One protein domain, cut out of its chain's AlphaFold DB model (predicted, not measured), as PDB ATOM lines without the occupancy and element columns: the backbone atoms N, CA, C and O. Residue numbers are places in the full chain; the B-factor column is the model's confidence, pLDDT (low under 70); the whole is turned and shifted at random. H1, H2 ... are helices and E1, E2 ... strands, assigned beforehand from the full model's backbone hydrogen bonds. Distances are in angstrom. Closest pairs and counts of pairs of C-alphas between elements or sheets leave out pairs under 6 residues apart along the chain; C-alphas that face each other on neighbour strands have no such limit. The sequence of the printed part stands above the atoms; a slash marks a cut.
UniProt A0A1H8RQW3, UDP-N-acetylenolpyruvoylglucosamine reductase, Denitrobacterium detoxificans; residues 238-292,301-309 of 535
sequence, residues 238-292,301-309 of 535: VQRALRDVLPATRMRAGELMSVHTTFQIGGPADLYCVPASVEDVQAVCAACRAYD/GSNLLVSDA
ATOM      1  N   VAL A 238      20.165 -32.997  32.862       97.62
ATOM      2  CA  VAL A 238      20.413 -31.570  33.132       97.62
ATOM      3  C   VAL A 238      20.901 -31.367  34.567       97.62
ATOM      4  O   VAL A 238      21.974 -30.804  34.778       97.62
ATOM      5  N   GLN A 239      20.183 -31.894  35.563       96.19
ATOM      6  CA  GLN A 239      20.573 -31.780  36.971       96.19
ATOM      7  C   GLN A 239      21.972 -32.362  37.234       96.19
ATOM      8  O   GLN A 239      22.753 -31.815  38.012       96.19
ATOM      9  N   ARG A 240      22.308 -33.488  36.590       93.38
ATOM     10  CA  ARG A 240      23.641 -34.095  36.691       93.38
ATOM     11  C   ARG A 240      24.712 -33.210  36.054       93.38
ATOM     12  O   ARG A 240      25.759 -33.048  36.670       93.38
ATOM     13  N   ALA A 241      24.455 -32.652  34.872       94.94
ATOM     14  CA  ALA A 241      25.392 -31.775  34.170       94.94
ATOM     15  C   ALA A 241      25.684 -30.486  34.956       94.94
ATOM     16  O   ALA A 241      26.794 -29.968  34.907       94.94
ATOM     17  N   LEU A 242      24.708 -30.003  35.729       96.56
ATOM     18  CA  LEU A 242      24.843 -28.799  36.547       96.56
ATOM     19  C   LEU A 242      25.499 -29.034  37.911       96.56
ATOM     20  O   LEU A 242      25.821 -28.063  38.585       96.56
ATOM     21  N   ARG A 243      25.729 -30.282  38.334       92.56
ATOM     22  CA  ARG A 243      26.192 -30.603  39.699       92.56
ATOM     23  C   ARG A 243      27.532 -29.971  40.078       92.56
ATOM     24  O   ARG A 243      27.735 -29.662  41.250       92.56
ATOM     25  N   ASP A 244      28.418 -29.800  39.103       89.44
ATOM     26  CA  ASP A 244      29.746 -29.217  39.313       89.44
ATOM     27  C   ASP A 244      29.765 -27.694  39.090       89.44
ATOM     28  O   ASP A 244      30.782 -27.052  39.344       89.44
ATOM     29  N   VAL A 245      28.645 -27.113  38.640       92.38
ATOM     30  CA  VAL A 245      28.493 -25.670  38.392       92.38
ATOM     31  C   VAL A 245      27.637 -25.027  39.481       92.38
ATOM     32  O   VAL A 245      28.063 -24.085  40.141       92.38
ATOM     33  N   LEU A 246      26.447 -25.581  39.727       93.88
ATOM     34  CA  LEU A 246      25.525 -25.117  40.754       93.88
ATOM     35  C   LEU A 246      25.619 -26.029  41.986       93.88
ATOM     36  O   LEU A 246      25.480 -27.251  41.872       93.88
ATOM     37  N   PRO A 247      25.769 -25.470  43.199       92.56
ATOM     38  CA  PRO A 247      25.678 -26.266  44.413       92.56
ATOM     39  C   PRO A 247      24.268 -26.850  44.557       92.56
ATOM     40  O   PRO A 247      23.274 -26.220  44.192       92.56
ATOM     41  N   ALA A 248      24.162 -28.028  45.176       90.50
ATOM     42  CA  ALA A 248      22.881 -28.716  45.368       90.50
ATOM     43  C   ALA A 248      21.824 -27.865  46.100       90.50
ATOM     44  O   ALA A 248      20.635 -28.043  45.876       90.50
ATOM     45  N   THR A 249      22.233 -26.903  46.933       93.38
ATOM     46  CA  THR A 249      21.324 -25.973  47.630       93.38
ATOM     47  C   THR A 249      20.596 -24.997  46.702       93.38
ATOM     48  O   THR A 249      19.617 -24.388  47.119       93.38
ATOM     49  N   ARG A 250      21.056 -24.844  45.456       95.38
ATOM     50  CA  ARG A 250      20.456 -23.988  44.420       95.38
ATOM     51  C   ARG A 250      19.712 -24.780  43.347       95.38
ATOM     52  O   ARG A 250      19.314 -24.200  42.344       95.38
ATOM     53  N   MET A 251      19.528 -26.084  43.555       96.69
ATOM     54  CA  MET A 251      18.786 -26.979  42.670       96.69
ATOM     55  C   MET A 251      17.758 -27.765  43.483       96.69
ATOM     56  O   MET A 251      18.119 -28.572  44.337       96.69
ATOM     57  N   ARG A 252      16.472 -27.549  43.215       96.94
ATOM     58  CA  ARG A 252      15.365 -28.175  43.950       96.94
ATOM     59  C   ARG A 252      14.501 -28.969  42.982       96.94
ATOM     60  O   ARG A 252      13.961 -28.398  42.044       96.94
ATOM     61  N   ALA A 253      14.401 -30.280  43.181       96.25
ATOM     62  CA  ALA A 253      13.516 -31.122  42.383       96.25
ATOM     63  C   ALA A 253      12.106 -31.132  42.991       96.25
ATOM     64  O   ALA A 253      11.978 -31.266  44.208       96.25
ATOM     65  N   GLY A 254      11.069 -31.014  42.159       96.88
ATOM     66  CA  GLY A 254       9.673 -31.011  42.615       96.88
ATOM     67  C   GLY A 254       9.275 -29.771  43.427       96.88
ATOM     68  O   GLY A 254       8.385 -29.857  44.270       96.88
ATOM     69  N   GLU A 255       9.948 -28.637  43.219       97.94
ATOM     70  CA  GLU A 255       9.694 -27.396  43.962       97.94
ATOM     71  C   GLU A 255       8.317 -26.821  43.608       97.94
ATOM     72  O   GLU A 255       8.018 -26.605  42.434       97.94
ATOM     73  N   LEU A 256       7.478 -26.540  44.610       98.44
ATOM     74  CA  LEU A 256       6.134 -26.001  44.384       98.44
ATOM     75  C   LEU A 256       6.183 -24.557  43.875       98.44
ATOM     76  O   LEU A 256       6.668 -23.653  44.560       98.44
ATOM     77  N   MET A 257       5.593 -24.315  42.704       98.44
ATOM     78  CA  MET A 257       5.537 -22.983  42.103       98.44
ATOM     79  C   MET A 257       4.617 -22.018  42.857       98.44
ATOM     80  O   MET A 257       4.794 -20.807  42.743       98.44
ATOM     81  N   SER A 258       3.700 -22.507  43.696       97.88
ATOM     82  CA  SER A 258       2.898 -21.664  44.596       97.88
ATOM     83  C   SER A 258       3.737 -20.845  45.587       97.88
ATOM     84  O   SER A 258       3.259 -19.836  46.095       97.88
ATOM     85  N   VAL A 259       4.980 -21.251  45.872       97.38
ATOM     86  CA  VAL A 259       5.913 -20.491  46.726       97.38
ATOM     87  C   VAL A 259       6.549 -19.319  45.965       97.38
ATOM     88  O   VAL A 259       6.954 -18.333  46.574       97.38
ATOM     89  N   HIS A 260       6.598 -19.411  44.634       97.38
ATOM     90  CA  HIS A 260       7.361 -18.520  43.749       97.38
ATOM     91  C   HIS A 260       6.483 -17.634  42.863       97.38
ATOM     92  O   HIS A 260       6.990 -16.930  41.991       97.38
ATOM     93  N   THR A 261       5.165 -17.667  43.057       97.69
ATOM     94  CA  THR A 261       4.206 -16.819  42.342       97.69
ATOM     95  C   THR A 261       3.445 -15.936  43.319       97.69
ATOM     96  O   THR A 261       3.027 -16.378  44.391       97.69
ATOM     97  N   THR A 262       3.183 -14.683  42.942       96.94
ATOM     98  CA  THR A 262       2.361 -13.787  43.778       96.94
ATOM     99  C   THR A 262       0.901 -14.219  43.826       96.94
ATOM    100  O   THR A 262       0.164 -13.782  44.705       96.94
ATOM    101  N   PHE A 263       0.475 -15.083  42.900       95.69
ATOM    102  CA  PHE A 263      -0.841 -15.711  42.932       95.69
ATOM    103  C   PHE A 263      -0.957 -16.763  44.047       95.69
ATOM    104  O   PHE A 263      -2.067 -17.096  44.457       95.69
ATOM    105  N   GLN A 264       0.180 -17.263  44.547       97.69
ATOM    106  CA  GLN A 264       0.270 -18.378  45.492       97.69
ATOM    107  C   GLN A 264      -0.412 -19.651  44.972       97.69
ATOM    108  O   GLN A 264      -1.061 -20.382  45.718       97.69
ATOM    109  N   ILE A 265      -0.283 -19.898  43.667       98.31
ATOM    110  CA  ILE A 265      -0.868 -21.036  42.949       98.31
ATOM    111  C   ILE A 265       0.217 -21.639  42.055       98.31
ATOM    112  O   ILE A 265       0.991 -20.908  41.435       98.31
ATOM    113  N   GLY A 266       0.277 -22.967  41.990       97.94
ATOM    114  CA  GLY A 266       1.175 -23.677  41.085       97.94
ATOM    115  C   GLY A 266       1.699 -24.987  41.651       97.94
ATOM    116  O   GLY A 266       2.179 -25.028  42.785       97.94
ATOM    117  N   GLY A 267       1.633 -26.035  40.831       98.12
ATOM    118  CA  GLY A 267       2.186 -27.354  41.121       98.12
ATOM    119  C   GLY A 267       3.721 -27.405  41.087       98.12
ATOM    120  O   GLY A 267       4.389 -26.369  41.022       98.12
ATOM    121  N   PRO A 268       4.308 -28.612  41.149       98.25
ATOM    122  CA  PRO A 268       5.756 -28.795  41.225       98.25
ATOM    123  C   PRO A 268       6.471 -28.510  39.892       98.25
ATOM    124  O   PRO A 268       6.042 -28.968  38.840       98.25
ATOM    125  N   ALA A 269       7.602 -27.812  39.930       98.12
ATOM    126  CA  ALA A 269       8.560 -27.772  38.826       98.12
ATOM    127  C   ALA A 269       9.523 -28.965  38.912       98.12
ATOM    128  O   ALA A 269       9.991 -29.294  40.006       98.12
ATOM    129  N   ASP A 270       9.870 -29.585  37.782       97.88
ATOM    130  CA  ASP A 270      10.749 -30.769  37.803       97.88
ATOM    131  C   ASP A 270      12.107 -30.468  38.409       97.88
ATOM    132  O   ASP A 270      12.617 -31.240  39.224       97.88
ATOM    133  N   LEU A 271      12.678 -29.332  38.012       98.44
ATOM    134  CA  LEU A 271      13.917 -28.806  38.542       98.44
ATOM    135  C   LEU A 271      13.844 -27.283  38.602       98.44
ATOM    136  O   LEU A 271      13.660 -26.613  37.592       98.44
ATOM    137  N   TYR A 272      14.036 -26.743  39.797       98.56
ATOM    138  CA  TYR A 272      14.113 -25.315  40.054       98.56
ATOM    139  C   TYR A 272      15.557 -24.921  40.361       98.56
ATOM    140  O   TYR A 272      16.144 -25.411  41.333       98.56
ATOM    141  N   CYS A 273      16.115 -24.020  39.559       98.25
ATOM    142  CA  CYS A 273      17.500 -23.569  39.615       98.25
ATOM    143  C   CYS A 273      17.588 -22.087  40.002       98.25
ATOM    144  O   CYS A 273      16.874 -21.254  39.449       98.25
ATOM    145  N   VAL A 274      18.513 -21.755  40.904       97.56
ATOM    146  CA  VAL A 274      18.799 -20.369  41.316       97.56
ATOM    147  C   VAL A 274      20.265 -20.038  41.005       97.56
ATOM    148  O   VAL A 274      21.126 -20.275  41.855       97.56
ATOM    149  N   PRO A 275      20.598 -19.562  39.793       97.19
ATOM    150  CA  PRO A 275      21.956 -19.138  39.443       97.19
ATOM    151  C   PRO A 275      22.406 -17.927  40.275       97.19
ATOM    152  O   PRO A 275      21.578 -17.142  40.741       97.19
ATOM    153  N   ALA A 276      23.720 -17.734  40.436       95.94
ATOM    154  CA  ALA A 276      24.258 -16.522  41.068       95.94
ATOM    155  C   ALA A 276      25.316 -15.773  40.263       95.94
ATOM    156  O   ALA A 276      25.885 -14.803  40.764       95.94
ATOM    157  N   SER A 277      25.584 -16.206  39.038       96.75
ATOM    158  CA  SER A 277      26.424 -15.478  38.098       96.75
ATOM    159  C   SER A 277      25.946 -15.707  36.668       96.75
ATOM    160  O   SER A 277      25.130 -16.592  36.406       96.75
ATOM    161  N   VAL A 278      26.437 -14.899  35.730       97.44
ATOM    162  CA  VAL A 278      26.102 -15.053  34.305       97.44
ATOM    163  C   VAL A 278      26.582 -16.410  33.780       97.44
ATOM    164  O   VAL A 278      25.898 -17.030  32.970       97.44
ATOM    165  N   GLU A 279      27.701 -16.916  34.298       96.94
ATOM    166  CA  GLU A 279      28.238 -18.237  33.968       96.94
ATOM    167  C   GLU A 279      27.294 -19.360  34.423       96.94
ATOM    168  O   GLU A 279      27.068 -20.307  33.666       96.94
ATOM    169  N   ASP A 280      26.675 -19.238  35.606       97.50
ATOM    170  CA  ASP A 280      25.641 -20.179  36.057       97.50
ATOM    171  C   ASP A 280      24.435 -20.163  35.102       97.50
ATOM    172  O   ASP A 280      23.934 -21.218  34.713       97.50
ATOM    173  N   VAL A 281      23.981 -18.972  34.686       98.25
ATOM    174  CA  VAL A 281      22.866 -18.819  33.727       98.25
ATOM    175  C   VAL A 281      23.212 -19.486  32.395       98.25
ATOM    176  O   VAL A 281      22.407 -20.245  31.850       98.25
ATOM    177  N   GLN A 282      24.426 -19.258  31.887       98.19
ATOM    178  CA  GLN A 282      24.933 -19.898  30.674       98.19
ATOM    179  C   GLN A 282      24.965 -21.418  30.801       98.19
ATOM    180  O   GLN A 282      24.541 -22.109  29.874       98.19
ATOM    181  N   ALA A 283      25.420 -21.945  31.938       97.81
ATOM    182  CA  ALA A 283      25.470 -23.380  32.181       97.81
ATOM    183  C   ALA A 283      24.071 -24.006  32.209       97.81
ATOM    184  O   ALA A 283      23.863 -25.037  31.569       97.81
ATOM    185  N   VAL A 284      23.100 -23.373  32.879       98.19
ATOM    186  CA  VAL A 284      21.699 -23.835  32.897       98.19
ATOM    187  C   VAL A 284      21.120 -23.854  31.483       98.19
ATOM    188  O   VAL A 284      20.584 -24.881  31.061       98.19
ATOM    189  N   CYS A 285      21.284 -22.771  30.717       97.94
ATOM    190  CA  CYS A 285      20.789 -22.689  29.340       97.94
ATOM    191  C   CYS A 285      21.452 -23.735  28.431       97.94
ATOM    192  O   CYS A 285      20.772 -24.434  27.675       97.94
ATOM    193  N   ALA A 286      22.775 -23.888  28.527       97.25
ATOM    194  CA  ALA A 286      23.529 -24.856  27.740       97.25
ATOM    195  C   ALA A 286      23.133 -26.301  28.072       97.25
ATOM    196  O   ALA A 286      22.982 -27.108  27.155       97.25
ATOM    197  N   ALA A 287      22.927 -26.621  29.352       97.50
ATOM    198  CA  ALA A 287      22.485 -27.943  29.778       97.50
ATOM    199  C   ALA A 287      21.071 -28.252  29.268       97.50
ATOM    200  O   ALA A 287      20.862 -29.315  28.693       97.50
ATOM    201  N   CYS A 288      20.124 -27.318  29.404       97.56
ATOM    202  CA  CYS A 288      18.762 -27.500  28.890       97.56
ATOM    203  C   CYS A 288      18.767 -27.752  27.376       97.56
ATOM    204  O   CYS A 288      18.177 -28.722  26.908       97.56
ATOM    205  N   ARG A 289      19.532 -26.956  26.620       96.06
ATOM    206  CA  ARG A 289      19.704 -27.129  25.169       96.06
ATOM    207  C   ARG A 289      20.352 -28.465  24.801       96.06
ATOM    208  O   ARG A 289      19.935 -29.101  23.839       96.06
ATOM    209  N   ALA A 290      21.362 -28.905  25.554       96.69
ATOM    210  CA  ALA A 290      22.058 -30.165  25.299       96.69
ATOM    211  C   ALA A 290      21.145 -31.393  25.436       96.69
ATOM    212  O   ALA A 290      21.434 -32.419  24.830       96.69
ATOM    213  N   TYR A 291      20.052 -31.298  26.195       97.44
ATOM    214  CA  TYR A 291      19.112 -32.400  26.425       97.44
ATOM    215  C   TYR A 291      17.699 -32.132  25.893       97.44
ATOM    216  O   TYR A 291      16.804 -32.925  26.167       97.44
ATOM    217  N   ASP A 292      17.506 -31.047  25.132       96.69
ATOM    218  CA  ASP A 292      16.200 -30.616  24.607       96.69
ATOM    219  C   ASP A 292      15.120 -30.509  25.701       96.69
ATOM    220  O   ASP A 292      13.994 -30.994  25.583       96.69
ATOM    221  N   GLY A 301       7.513 -13.975  39.790       96.31
ATOM    222  CA  GLY A 301       6.284 -14.689  39.418       96.31
ATOM    223  C   GLY A 301       4.995 -13.865  39.530       96.31
ATOM    224  O   GLY A 301       3.943 -14.413  39.856       96.31
ATOM    225  N   SER A 302       5.066 -12.551  39.281       96.50
ATOM    226  CA  SER A 302       3.956 -11.614  39.513       96.50
ATOM    227  C   SER A 302       2.891 -11.546  38.415       96.50
ATOM    228  O   SER A 302       1.863 -10.902  38.600       96.50
ATOM    229  N   ASN A 303       3.132 -12.213  37.283       96.69
ATOM    230  CA  ASN A 303       2.237 -12.273  36.123       96.69
ATOM    231  C   ASN A 303       2.018 -13.723  35.642       96.69
ATOM    232  O   ASN A 303       1.853 -13.972  34.447       96.69
ATOM    233  N   LEU A 304       2.109 -14.697  36.554       97.25
ATOM    234  CA  LEU A 304       2.058 -16.122  36.227       97.25
ATOM    235  C   LEU A 304       0.870 -16.817  36.895       97.25
ATOM    236  O   LEU A 304       0.614 -16.631  38.085       97.25
ATOM    237  N   LEU A 305       0.209 -17.682  36.131       98.25
ATOM    238  CA  LEU A 305      -0.616 -18.773  36.633       98.25
ATOM    239  C   LEU A 305       0.056 -20.082  36.221       98.25
ATOM    240  O   LEU A 305       0.175 -20.369  35.031       98.25
ATOM    241  N   VAL A 306       0.499 -20.868  37.196       98.38
ATOM    242  CA  VAL A 306       1.117 -22.173  36.949       98.38
ATOM    243  C   VAL A 306       0.093 -23.270  37.211       98.38
ATOM    244  O   VAL A 306      -0.602 -23.220  38.222       98.38
ATOM    245  N   SER A 307       0.008 -24.246  36.308       98.06
ATOM    246  CA  SER A 307      -0.873 -25.411  36.412       98.06
ATOM    247  C   SER A 307      -0.681 -26.188  37.716       98.06
ATOM    248  O   SER A 307       0.432 -26.293  38.239       98.06
ATOM    249  N   ASP A 308      -1.759 -26.789  38.220       98.19
ATOM    250  CA  ASP A 308      -1.723 -27.661  39.400       98.19
ATOM    251  C   ASP A 308      -0.885 -28.928  39.150       98.19
ATOM    252  O   ASP A 308      -0.296 -29.475  40.081       98.19
ATOM    253  N   ALA A 309      -0.776 -29.360  37.886       96.75
ATOM    254  CA  ALA A 309       0.098 -30.462  37.477       96.75
ATOM    255  C   ALA A 309       1.592 -30.083  37.498       96.75
ATOM    256  O   ALA A 309       2.445 -30.968  37.476       96.75
TER     257      ALA A 309
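This is residues 238 to 292 and 301 to 309 of the 535 residues of the protein "UDP-N-acetylenolpyruvoylglucosamine reductase" of Denitrobacterium detoxificans (UniProt A0A1H8RQW3). What is the shape? A hairpin of E1 and E2 makes a ribbon in the middle, with helices H1 and H2 at one end and the hairpin's long loop and E3 at the other. What builds it? The 64 printed residues include H1, E1, E2, H2, E3 in that order, class mixed, helices and strands. It is only just compact, close to loose, with a radius of gyration of the C-alphas of 12.7 A, and spans 33 by 21 by 20 A.

Do helices touch? H1, residues 238 to 241, touches H2, residues 278 to 290, with H2 residues 284 to 288 alone; the closest C-alphas, Val 238 and Ala 287, are 5.4 A apart. Every O i to N i+4 pair in H2 is within hydrogen-bond range; H1 is too short for one. Do strands pair? E1, residues 251 to 256, and E2, residues 268 to 273, form an antiparallel hairpin; N 252 and O 272 are within hydrogen-bond range, 2.9 A. E3, residues 304 to 306, pairs with no named strand.

Where to start? H1 begins at C-alpha 238 (20.413, -31.570, 33.132); E3 ends at C-alpha 306 (1.117, -22.173, 36.949). How long are elements? E1 measures 12.8 A, E2 13.0 A and H2 18.1 A between end C-alphas.

Any cut? Residues 293 to 300 are not printed; C-alphas 292 and 301 are 23.9 A apart. Which link is long? E1 to E2, with 11 residues. Is confidence low? No printed residue is under 70.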